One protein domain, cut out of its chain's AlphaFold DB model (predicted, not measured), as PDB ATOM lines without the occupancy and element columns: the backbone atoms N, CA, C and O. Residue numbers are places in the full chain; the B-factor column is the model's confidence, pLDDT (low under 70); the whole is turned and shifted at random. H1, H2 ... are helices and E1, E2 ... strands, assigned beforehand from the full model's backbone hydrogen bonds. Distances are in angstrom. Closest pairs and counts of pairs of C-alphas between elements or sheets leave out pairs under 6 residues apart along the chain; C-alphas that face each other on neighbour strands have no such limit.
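Overview. This is residues 88 to 170 of the 173 residues of the protein "OmpA-like domain-containing protein" of Flavisolibacter tropicus (UniProt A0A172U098). A long helix, H3, packs over one face of a small ribbon of two short parallel strands, E1 and E2, while a second helix, H2, slants past the last residues of H3 and has the short H1 at its beginning. The printed part has 83 residues, with three named helices and two named strands in the order H1, H2, E1, H3, E2; it is mostly helix. The sheet's order is E1, E2, parallel. The whole is compact, with a radius of gyration of the C-alphas of 13.2 A, yet elongated, spanning 39 by 25 by 17 A.

Arrangement. Begin at the sheet, where E1, residues 123 to 125, and E2, residues 164 to 166, are parallel at 24 degrees; look for N 165 and O 123 at 2.9 A, within hydrogen-bond range. H3, residues 136 to 156, completes a strand-helix-strand unit, two parallel neighbour strands with a helix between, whose crossover is right-handed. The closest C-alphas of H3 and E2 are those of Ile 146 and Ile 166, 6.9 A apart. H2, residues 101 to 117, only just touches H3, with 3 pairs of C-alphas within 8 A, the closest those of Ala 111 and Leu 153 at 7.0 A; they run the same way at a steep tilt of 61 degrees. With residues 102 to 103 alone, H2 touches H1, residues 88 to 91; the closest C-alphas are those of Leu 91 and Ala 103, 4.8 A apart. H1 and H3 are apart. In H3 every O i to N i+4 pair is within hydrogen-bond range, in H2 11 of 13, and H1 is too short for such a pair.

Along the chain. Find C-alpha 88 at (-3.983, -26.077, 14.849), where H1 begins. H2 measures 25.6 A from first to last C-alpha. H3 runs 30.1 A from C-alpha 136 at (-6.129, -41.084, 3.655). E1 and E2 each measure 6.7 A, and E2 ends at C-alpha 166, (4.640, -26.523, 1.042).

Size, cuts and confidence. The two farthest C-alphas, those of Gln 116 and Asn 134, are 39.8 A apart. The printed part has no cut and no long link. The model's pLDDT is under 70 at residues 128 to 136 and 167 to 170.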
ATOM      1  N   GLU A  88      -3.002 -25.778  15.897       90.88
ATOM      2  CA  GLU A  88      -3.983 -26.077  14.849       90.88
ATOM      3  C   GLU A  88      -5.395 -25.578  15.196       90.88
ATOM      4  O   GLU A  88      -6.050 -24.971  14.356       90.88
ATOM      5  N   GLU A  89      -5.832 -25.762  16.444       93.06
ATOM      6  CA  GLU A  89      -7.165 -25.372  16.935       93.06
ATOM      7  C   GLU A  89      -7.453 -23.865  16.839       93.06
ATOM      8  O   GLU A  89      -8.611 -23.444  16.847       93.06
ATOM      9  N   LEU A  90      -6.410 -23.037  16.746       95.44
ATOM     10  CA  LEU A  90      -6.535 -21.594  16.549       95.44
ATOM     11  C   LEU A  90      -6.660 -21.227  15.069       95.44
ATOM     12  O   LEU A  90      -7.229 -20.189  14.740       95.44
ATOM     13  N   LEU A  91      -6.142 -22.081  14.183       95.00
ATOM     14  CA  LEU A  91      -6.180 -21.882  12.739       95.00
ATOM     15  C   LEU A  91      -7.453 -22.457  12.119       95.00
ATOM     16  O   LEU A  91      -8.042 -21.824  11.246       95.00
ATOM     17  N   PHE A  92      -7.896 -23.624  12.586       95.38
ATOM     18  CA  PHE A  92      -8.973 -24.394  11.973       95.38
ATOM     19  C   PHE A  92      -9.954 -24.928  13.015       95.38
ATOM     20  O   PHE A  92      -9.574 -25.294  14.126       95.38
ATOM     21  N   ASP A  93     -11.221 -25.044  12.622       93.75
ATOM     22  CA  ASP A  93     -12.162 -25.883  13.361       93.75
ATOM     23  C   ASP A  93     -11.829 -27.369  13.159       93.75
ATOM     24  O   ASP A  93     -11.190 -27.776  12.179       93.75
ATOM     25  N   LYS A  94     -12.348 -28.200  14.066       89.94
ATOM     26  CA  LYS A  94     -12.275 -29.655  13.954       89.94
ATOM     27  C   LYS A  94     -12.786 -30.128  12.585       89.94
ATOM     28  O   LYS A  94     -13.866 -29.724  12.158       89.94
ATOM     29  N   ASP A  95     -12.005 -30.992  11.938       87.81
ATOM     30  CA  ASP A  95     -12.300 -31.603  10.634       87.81
ATOM     31  C   ASP A  95     -12.526 -30.590   9.489       87.81
ATOM     32  O   ASP A  95     -13.117 -30.923   8.462       87.81
ATOM     33  N   LYS A  96     -12.046 -29.343   9.638       92.56
ATOM     34  CA  LYS A  96     -12.112 -28.305   8.599       92.56
ATOM     35  C   LYS A  96     -10.728 -27.835   8.164       92.56
ATOM     36  O   LYS A  96      -9.756 -27.882   8.919       92.56
ATOM     37  N   SER A  97     -10.672 -27.343   6.931       94.25
ATOM     38  CA  SER A  97      -9.498 -26.715   6.319       94.25
ATOM     39  C   SER A  97      -9.665 -25.214   6.077       94.25
ATOM     40  O   SER A  97      -8.696 -24.546   5.742       94.25
ATOM     41  N   ALA A  98     -10.863 -24.660   6.289       96.25
ATOM     42  CA  ALA A  98     -11.096 -23.222   6.225       96.25
ATOM     43  C   ALA A  98     -10.542 -22.518   7.473       96.25
ATOM     44  O   ALA A  98     -10.781 -22.971   8.596       96.25
ATOM     45  N   LEU A  99      -9.837 -21.401   7.266       95.81
ATOM     46  CA  LEU A  99      -9.288 -20.590   8.352       95.81
ATOM     47  C   LEU A  99     -10.399 -19.996   9.218       95.81
ATOM     48  O   LEU A  99     -11.396 -19.472   8.715       95.81
ATOM     49  N   ARG A 100     -10.184 -20.022  10.531       97.38
ATOM     50  CA  ARG A 100     -10.986 -19.263  11.493       97.38
ATOM     51  C   ARG A 100     -10.749 -17.762  11.319       97.38
ATOM     52  O   ARG A 100      -9.680 -17.335  10.888       97.38
ATOM     53  N   SER A 101     -11.718 -16.944  11.721       94.31
ATOM     54  CA  SER A 101     -11.571 -15.482  11.663       94.31
ATOM     55  C   SER A 101     -10.405 -14.973  12.519       94.31
ATOM     56  O   SER A 101      -9.682 -14.057  12.139       94.31
ATOM     57  N   GLU A 102     -10.165 -15.633  13.646       91.56
ATOM     58  CA  GLU A 102      -9.115 -15.334  14.608       91.56
ATOM     59  C   GLU A 102      -7.729 -15.725  14.073       91.56
ATOM     60  O   GLU A 102      -6.731 -15.083  14.408       91.56
ATOM     61  N   ALA A 103      -7.673 -16.712  13.172       95.25
ATOM     62  CA  ALA A 103      -6.451 -17.145  12.501       95.25
ATOM     63  C   ALA A 103      -5.856 -16.045  11.615       95.25
ATOM     64  O   ALA A 103      -4.639 -15.947  11.481       95.25
ATOM     65  N   ILE A 104      -6.704 -15.187  11.043       95.38
ATOM     66  CA  ILE A 104      -6.291 -14.109  10.138       95.38
ATOM     67  C   ILE A 104      -5.322 -13.151  10.839       95.38
ATOM     68  O   ILE A 104      -4.296 -12.780  10.274       95.38
ATOM     69  N   LYS A 105      -5.597 -12.805  12.104       95.19
ATOM     70  CA  LYS A 105      -4.703 -11.950  12.894       95.19
ATOM     71  C   LYS A 105      -3.358 -12.634  13.159       95.19
ATOM     72  O   LYS A 105      -2.318 -12.000  13.006       95.19
ATOM     73  N   LEU A 106      -3.382 -13.920  13.517       96.75
ATOM     74  CA  LEU A 106      -2.169 -14.708  13.763       96.75
ATOM     75  C   LEU A 106      -1.280 -14.761  12.516       96.75
ATOM     76  O   LEU A 106      -0.078 -14.522  12.596       96.75
ATOM     77  N   LEU A 107      -1.880 -15.032  11.354       97.19
ATOM     78  CA  LEU A 107      -1.155 -15.119  10.092       97.19
ATOM     79  C   LEU A 107      -0.602 -13.762   9.638       97.19
ATOM     80  O   LEU A 107       0.493 -13.730   9.083       97.19
ATOM     81  N   HIS A 108      -1.291 -12.649   9.917       97.31
ATOM     82  CA  HIS A 108      -0.744 -11.312   9.664       97.31
ATOM     83  C   HIS A 108       0.498 -11.017  10.508       97.31
ATOM     84  O   HIS A 108       1.481 -10.519   9.968       97.31
ATOM     85  N   GLU A 109       0.488 -11.339  11.806       97.06
ATOM     86  CA  GLU A 109       1.669 -11.142  12.663       97.06
ATOM     87  C   GLU A 109       2.863 -11.967  12.154       97.06
ATOM     88  O   GLU A 109       3.968 -11.439  12.016       97.06
ATOM     89  N   VAL A 110       2.631 -13.230  11.775       97.00
ATOM     90  CA  VAL A 110       3.670 -14.084  11.176       97.00
ATOM     91  C   VAL A 110       4.178 -13.512   9.848       97.00
ATOM     92  O   VAL A 110       5.389 -13.418   9.661       97.00
ATOM     93  N   ALA A 111       3.290 -13.108   8.935       96.06
ATOM     94  CA  ALA A 111       3.673 -12.564   7.630       96.06
ATOM     95  C   ALA A 111       4.505 -11.278   7.763       96.06
ATOM     96  O   ALA A 111       5.576 -11.180   7.167       96.06
ATOM     97  N   ASN A 112       4.077 -10.351   8.624       95.94
ATOM     98  CA  ASN A 112       4.807  -9.109   8.890       95.94
ATOM     99  C   ASN A 112       6.201  -9.386   9.477       95.94
ATOM    100  O   ASN A 112       7.182  -8.761   9.082       95.94
ATOM    101  N   SER A 113       6.306 -10.347  10.399       96.62
ATOM    102  CA  SER A 113       7.590 -10.765  10.975       96.62
ATOM    103  C   SER A 113       8.521 -11.384   9.929       96.62
ATOM    104  O   SER A 113       9.723 -11.112   9.914       96.62
ATOM    105  N   ILE A 114       7.979 -12.200   9.020       94.75
ATOM    106  CA  ILE A 114       8.739 -12.771   7.903       94.75
ATOM    107  C   ILE A 114       9.258 -11.663   6.985       94.75
ATOM    108  O   ILE A 114      10.442 -11.665   6.657       94.75
ATOM    109  N   GLU A 115       8.411 -10.707   6.608       92.81
ATOM    110  CA  GLU A 115       8.793  -9.592   5.736       92.81
ATOM    111  C   GLU A 115       9.924  -8.748   6.343       92.81
ATOM    112  O   GLU A 115      10.897  -8.431   5.653       92.81
ATOM    113  N   GLN A 116       9.837  -8.448   7.644       93.88
ATOM    114  CA  GLN A 116      10.817  -7.627   8.359       93.88
ATOM    115  C   GLN A 116      12.176  -8.309   8.545       93.88
ATOM    116  O   GLN A 116      13.208  -7.641   8.487       93.88
ATOM    117  N   ARG A 117      12.195  -9.620   8.813       92.94
ATOM    118  CA  ARG A 117      13.424 -10.332   9.221       92.94
ATOM    119  C   ARG A 117      14.036 -11.202   8.139       92.94
ATOM    120  O   ARG A 117      15.243 -11.430   8.145       92.94
ATOM    121  N   TYR A 118      13.210 -11.707   7.235       89.81
ATOM    122  CA  TYR A 118      13.579 -12.714   6.248       89.81
ATOM    123  C   TYR A 118      13.111 -12.285   4.863       89.81
ATOM    124  O   TYR A 118      12.522 -13.073   4.124       89.81
ATOM    125  N   THR A 119      13.376 -11.030   4.497       84.88
ATOM    126  CA  THR A 119      13.086 -10.519   3.156       84.88
ATOM    127  C   THR A 119      13.722 -11.439   2.112       84.88
ATOM    128  O   THR A 119      14.924 -11.703   2.152       84.88
ATOM    129  N   ASN A 120      12.917 -11.954   1.179       83.12
ATOM    130  CA  ASN A 120      13.335 -12.937   0.167       83.12
ATOM    131  C   ASN A 120      13.769 -14.310   0.710       83.12
ATOM    132  O   ASN A 120      14.321 -15.125  -0.029       83.12
ATOM    133  N   GLY A 121      13.505 -14.587   1.986       84.88
ATOM    134  CA  GLY A 121      13.738 -15.884   2.600       84.88
ATOM    135  C   GLY A 121      12.814 -16.962   2.036       84.88
ATOM    136  O   GLY A 121      11.679 -16.703   1.641       84.88
ATOM    137  N   LEU A 122      13.299 -18.204   2.028       89.06
ATOM    138  CA  LEU A 122      12.480 -19.357   1.660       89.06
ATOM    139  C   LEU A 122      11.581 -19.758   2.831       89.06
ATOM    140  O   LEU A 122      12.060 -20.203   3.877       89.06
ATOM    141  N   ILE A 123      10.276 -19.670   2.618       90.31
ATOM    142  CA  ILE A 123       9.224 -20.013   3.564       90.31
ATOM    143  C   ILE A 123       8.774 -21.442   3.298       90.31
ATOM    144  O   ILE A 123       8.497 -21.844   2.163       90.31
ATOM    145  N   ARG A 124       8.693 -22.224   4.373       89.19
ATOM    146  CA  ARG A 124       8.208 -23.599   4.318       89.19
ATOM    147  C   ARG A 124       7.088 -23.797   5.317       89.19
ATOM    148  O   ARG A 124       7.269 -23.518   6.497       89.19
ATOM    149  N   ILE A 125       5.956 -24.300   4.838       88.12
ATOM    150  CA  ILE A 125       4.805 -24.629   5.682       88.12
ATOM    151  C   ILE A 125       4.833 -26.128   5.955       88.12
ATOM    152  O   ILE A 125       4.952 -26.929   5.020       88.12
ATOM    153  N   TYR A 126       4.732 -26.482   7.233       83.44
ATOM    154  CA  TYR A 126       4.694 -27.856   7.709       83.44
ATOM    155  C   TYR A 126       3.552 -28.013   8.716       83.44
ATOM    156  O   TYR A 126       3.292 -27.117   9.517       83.44
ATOM    157  N   GLU A 127       2.904 -29.171   8.686       78.00
ATOM    158  CA  GLU A 127       1.966 -29.622   9.711       78.00
ATOM    159  C   GLU A 127       2.476 -30.974  10.214       78.00
ATOM    160  O   GLU A 127       2.822 -31.853   9.414       78.00
ATOM    161  N   HIS A 128       2.593 -31.125  11.533       69.31
ATOM    162  CA  HIS A 128       2.948 -32.409  12.124       69.31
ATOM    163  C   HIS A 128       1.695 -33.272  12.201       69.31
ATOM    164  O   HIS A 128       0.759 -32.929  12.917       69.31
ATOM    165  N   ASN A 129       1.688 -34.401  11.501       62.19
ATOM    166  CA  ASN A 129       0.624 -35.382  11.634       62.19
ATOM    167  C   ASN A 129       1.219 -36.674  12.211       62.19
ATOM    168  O   ASN A 129       1.910 -37.417  11.514       62.19
ATOM    169  N   ASP A 130       0.953 -36.929  13.496       55.53
ATOM    170  CA  ASP A 130       1.422 -38.113  14.235       55.53
ATOM    171  C   ASP A 130       0.790 -39.433  13.756       55.53
ATOM    172  O   ASP A 130       1.108 -40.514  14.263       55.53
ATOM    173  N   ASN A 131      -0.114 -39.396  12.771       51.44
ATOM    174  CA  ASN A 131      -0.778 -40.599  12.296       51.44
ATOM    175  C   ASN A 131       0.177 -41.476  11.469       51.44
ATOM    176  O   ASN A 131       0.318 -41.349  10.256       51.44
ATOM    177  N   SER A 132       0.766 -42.453  12.163       51.19
ATOM    178  CA  SER A 132       1.445 -43.637  11.616       51.19
ATOM    179  C   SER A 132       0.512 -44.567  10.818       51.19
ATOM    180  O   SER A 132       0.979 -45.522  10.196       51.19
ATOM    181  N   ASN A 133      -0.798 -44.328  10.841       47.62
ATOM    182  CA  ASN A 133      -1.788 -45.167  10.177       47.62
ATOM    183  C   ASN A 133      -2.184 -44.532   8.844       47.62
ATOM    184  O   ASN A 133      -2.334 -43.318   8.763       47.62
ATOM    185  N   ASN A 134      -2.353 -45.352   7.805       55.19
ATOM    186  CA  ASN A 134      -2.682 -44.981   6.422       55.19
ATOM    187  C   ASN A 134      -4.082 -44.333   6.242       55.19
ATOM    188  O   ASN A 134      -4.802 -44.658   5.297       55.19
ATOM    189  N   ASP A 135      -4.479 -43.435   7.142       67.69
ATOM    190  CA  ASP A 135      -5.722 -42.675   7.114       67.69
ATOM    191  C   ASP A 135      -5.630 -41.597   6.024       67.69
ATOM    192  O   ASP A 135      -5.046 -40.520   6.198       67.69
ATOM    193  N   LYS A 136      -6.142 -41.947   4.839       69.81
ATOM    194  CA  LYS A 136      -6.129 -41.084   3.655       69.81
ATOM    195  C   LYS A 136      -6.898 -39.784   3.888       69.81
ATOM    196  O   LYS A 136      -6.483 -38.762   3.347       69.81
ATOM    197  N   ASP A 137      -7.961 -39.815   4.683       72.31
ATOM    198  CA  ASP A 137      -8.852 -38.670   4.873       72.31
ATOM    199  C   ASP A 137      -8.168 -37.603   5.729       72.31
ATOM    200  O   ASP A 137      -8.132 -36.427   5.362       72.31
ATOM    201  N   LYS A 138      -7.493 -38.017   6.808       73.94
ATOM    202  CA  LYS A 138      -6.679 -37.100   7.622       73.94
ATOM    203  C   LYS A 138      -5.512 -36.506   6.850       73.94
ATOM    204  O   LYS A 138      -5.193 -35.334   7.024       73.94
ATOM    205  N   PHE A 139      -4.885 -37.293   5.977       79.44
ATOM    206  CA  PHE A 139      -3.824 -36.775   5.122       79.44
ATOM    207  C   PHE A 139      -4.358 -35.724   4.145       79.44
ATOM    208  O   PHE A 139      -3.751 -34.668   4.003       79.44
ATOM    209  N   GLN A 140      -5.503 -35.974   3.501       83.38
ATOM    210  CA  GLN A 140      -6.142 -34.988   2.626       83.38
ATOM    211  C   GLN A 140      -6.493 -33.699   3.375       83.38
ATOM    212  O   GLN A 140      -6.239 -32.616   2.852       83.38
ATOM    213  N   LEU A 141      -7.007 -33.799   4.601       85.44
ATOM    214  CA  LEU A 141      -7.322 -32.631   5.422       85.44
ATOM    215  C   LEU A 141      -6.075 -31.777   5.709       85.44
ATOM    216  O   LEU A 141      -6.104 -30.566   5.500       85.44
ATOM    217  N   THR A 142      -4.966 -32.405   6.108       84.50
ATOM    218  CA  THR A 142      -3.670 -31.732   6.298       84.50
ATOM    219  C   THR A 142      -3.212 -31.010   5.024       84.50
ATOM    220  O   THR A 142      -2.801 -29.853   5.073       84.50
ATOM    221  N   GLN A 143      -3.329 -31.645   3.852       85.94
ATOM    222  CA  GLN A 143      -2.975 -30.994   2.581       85.94
ATOM    223  C   GLN A 143      -3.809 -29.741   2.332       85.94
ATOM    224  O   GLN A 143      -3.273 -28.690   1.990       85.94
ATOM    225  N   GLN A 144      -5.125 -29.846   2.528       90.25
ATOM    226  CA  GLN A 144      -6.040 -28.729   2.323       90.25
ATOM    227  C   GLN A 144      -5.742 -27.567   3.276       90.25
ATOM    228  O   GLN A 144      -5.834 -26.409   2.873       90.25
ATOM    229  N   ARG A 145      -5.364 -27.852   4.524       91.94
ATOM    230  CA  ARG A 145      -4.985 -26.837   5.517       91.94
ATOM    231  C   ARG A 145      -3.710 -26.106   5.132       91.94
ATOM    232  O   ARG A 145      -3.699 -24.877   5.098       91.94
ATOM    233  N   ILE A 146      -2.664 -26.849   4.777       90.62
ATOM    234  CA  ILE A 146      -1.395 -26.273   4.325       90.62
ATOM    235  C   ILE A 146      -1.609 -25.414   3.071       90.62
ATOM    236  O   ILE A 146      -1.090 -24.299   2.993       90.62
ATOM    237  N   GLU A 147      -2.412 -25.890   2.119       91.12
ATOM    238  CA  GLU A 147      -2.742 -25.142   0.904       91.12
ATOM    239  C   GLU A 147      -3.574 -23.886   1.210       91.12
ATOM    240  O   GLU A 147      -3.363 -22.832   0.615       91.12
ATOM    241  N   THR A 148      -4.472 -23.948   2.197       95.19
ATOM    242  CA  THR A 148      -5.237 -22.775   2.645       95.19
ATOM    243  C   THR A 148      -4.319 -21.711   3.251       95.19
ATOM    244  O   THR A 148      -4.438 -20.537   2.901       95.19
ATOM    245  N   ILE A 149      -3.361 -22.101   4.100       95.25
ATOM    246  CA  ILE A 149      -2.372 -21.169   4.670       95.25
ATOM    247  C   ILE A 149      -1.498 -20.581   3.560       95.25
ATOM    248  O   ILE A 149      -1.287 -19.370   3.527       95.25
ATOM    249  N   ARG A 150      -1.025 -21.416   2.624       93.44
ATOM    250  CA  ARG A 150      -0.257 -20.968   1.456       93.44
ATOM    251  C   ARG A 150      -1.006 -19.886   0.693       93.44
ATOM    252  O   ARG A 150      -0.468 -18.803   0.497       93.44
ATOM    253  N   ASN A 151      -2.233 -20.177   0.275       94.88
ATOM    254  CA  ASN A 151      -3.025 -19.252  -0.528       94.88
ATOM    255  C   ASN A 151      -3.298 -17.952   0.222       94.88
ATOM    256  O   ASN A 151      -3.199 -16.876  -0.365       94.88
ATOM    257  N   TRP A 152      -3.552 -18.036   1.528       96.88
ATOM    258  CA  TRP A 152      -3.709 -16.849   2.352       96.88
ATOM    259  C   TRP A 152      -2.436 -15.987   2.373       96.88
ATOM    260  O   TRP A 152      -2.534 -14.780   2.163       96.88
ATOM    261  N   LEU A 153      -1.252 -16.590   2.557       95.00
ATOM    262  CA  LEU A 153       0.034 -15.876   2.582       95.00
ATOM    263  C   LEU A 153       0.365 -15.215   1.238       95.00
ATOM    264  O   LEU A 153       0.836 -14.081   1.224       95.00
ATOM    265  N   LEU A 154       0.078 -15.891   0.122       93.31
ATOM    266  CA  LEU A 154       0.284 -15.334  -1.218       93.31
ATOM    267  C   LEU A 154      -0.643 -14.142  -1.496       93.31
ATOM    268  O   LEU A 154      -0.232 -13.168  -2.118       93.31
ATOM    269  N   GLN A 155      -1.899 -14.216  -1.051       95.06
ATOM    270  CA  GLN A 155      -2.913 -13.200  -1.355       95.06
ATOM    271  C   GLN A 155      -2.892 -12.009  -0.390       95.06
ATOM    272  O   GLN A 155      -3.157 -10.887  -0.806       95.06
ATOM    273  N   ASN A 156      -2.610 -12.251   0.894       95.25
ATOM    274  CA  ASN A 156      -2.795 -11.267   1.969       95.25
ATOM    275  C   ASN A 156      -1.522 -11.010   2.783       95.25
ATOM    276  O   ASN A 156      -1.449 -10.012   3.494       95.25
ATOM    277  N   GLY A 157      -0.540 -11.912   2.711       92.19
ATOM    278  CA  GLY A 157       0.692 -11.853   3.498       92.19
ATOM    279  C   GLY A 157       1.882 -11.223   2.777       92.19
ATOM    280  O   GLY A 157       2.980 -11.269   3.316       92.19
ATOM    281  N   ASN A 158       1.692 -10.685   1.566       91.06
ATOM    282  CA  ASN A 158       2.765 -10.127   0.729       91.06
ATOM    283  C   ASN A 158       3.929 -11.112   0.467       91.06
ATOM    284  O   ASN A 158       5.079 -10.713   0.305       91.06
ATOM    285  N   ILE A 159       3.637 -12.417   0.439       90.25
ATOM    286  CA  ILE A 159       4.636 -13.458   0.187       90.25
ATOM    287  C   ILE A 159       4.633 -13.831  -1.291       90.25
ATOM    288  O   ILE A 159       3.590 -14.150  -1.862       90.25
ATOM    289  N   ALA A 160       5.811 -13.846  -1.909       87.69
ATOM    290  CA  ALA A 160       5.935 -14.200  -3.316       87.69
ATOM    291  C   ALA A 160       5.865 -15.725  -3.530       87.69
ATOM    292  O   ALA A 160       6.245 -16.522  -2.667       87.69
ATOM    293  N   THR A 161       5.391 -16.159  -4.700       85.06
ATOM    294  CA  THR A 161       5.164 -17.594  -4.976       85.06
ATOM    295  C   THR A 161       6.467 -18.396  -4.945       85.06
ATOM    296  O   THR A 161       6.490 -19.528  -4.469       85.06
ATOM    297  N   GLU A 162       7.562 -17.794  -5.397       84.94
ATOM    298  CA  GLU A 162       8.916 -18.346  -5.408       84.94
ATOM    299  C   GLU A 162       9.535 -18.495  -4.012       84.94
ATOM    300  O   GLU A 162      10.442 -19.307  -3.826       84.94
ATOM    301  N   GLN A 163       9.036 -17.750  -3.022       82.94
ATOM    302  CA  GLN A 163       9.489 -17.853  -1.636       82.94
ATOM    303  C   GLN A 163       8.831 -19.036  -0.923       82.94
ATOM    304  O   GLN A 163       9.393 -19.550   0.039       82.94
ATOM    305  N   LEU A 164       7.657 -19.493  -1.371       83.81
ATOM    306  CA  LEU A 164       6.814 -20.403  -0.602       83.81
ATOM    307  C   LEU A 164       6.829 -21.830  -1.162       83.81
ATOM    308  O   LEU A 164       6.331 -22.117  -2.249       83.81
ATOM    309  N   THR A 165       7.334 -22.764  -0.354       78.12
ATOM    310  CA  THR A 165       7.226 -24.208  -0.600       78.12
ATOM    311  C   THR A 165       6.372 -24.870   0.480       78.12
ATOM    312  O   THR A 165       6.591 -24.663   1.669       78.12
ATOM    313  N   ILE A 166       5.421 -25.716   0.095       75.81
ATOM    314  CA  ILE A 166       4.640 -26.523   1.042       75.81
ATOM    315  C   ILE A 166       5.225 -27.925   1.144       75.81
ATOM    316  O   ILE A 166       5.557 -28.512   0.113       75.81
ATOM    317  N   GLN A 167       5.352 -28.475   2.358       67.75
ATOM    318  CA  GLN A 167       5.623 -29.904   2.520       67.75
ATOM    319  C   GLN A 167       4.710 -30.554   3.571       67.75
ATOM    320  O   GLN A 167       4.850 -30.299   4.767       67.75
ATOM    321  N   PRO A 168       3.833 -31.468   3.144       60.75
ATOM    322  CA  PRO A 168       3.091 -32.354   4.026       60.75
ATOM    323  C   PRO A 168       4.038 -33.470   4.490       60.75
ATOM    324  O   PRO A 168       4.378 -34.374   3.723       60.75
ATOM    325  N   ILE A 169       4.522 -33.409   5.729       57.03
ATOM    326  CA  ILE A 169       5.442 -34.433   6.232       57.03
ATOM    327  C   ILE A 169       4.628 -35.658   6.656       57.03
ATOM    328  O   ILE A 169       3.985 -35.664   7.701       57.03
ATOM    329  N   LYS A 170       4.698 -36.731   5.863       48.88
ATOM    330  CA  LYS A 170       4.355 -38.078   6.329       48.88
ATOM    331  C   LYS A 170       5.569 -38.628   7.075       48.88
ATOM    332  O   LYS A 170       6.663 -38.645   6.511       48.88
TER     333      LYS A 170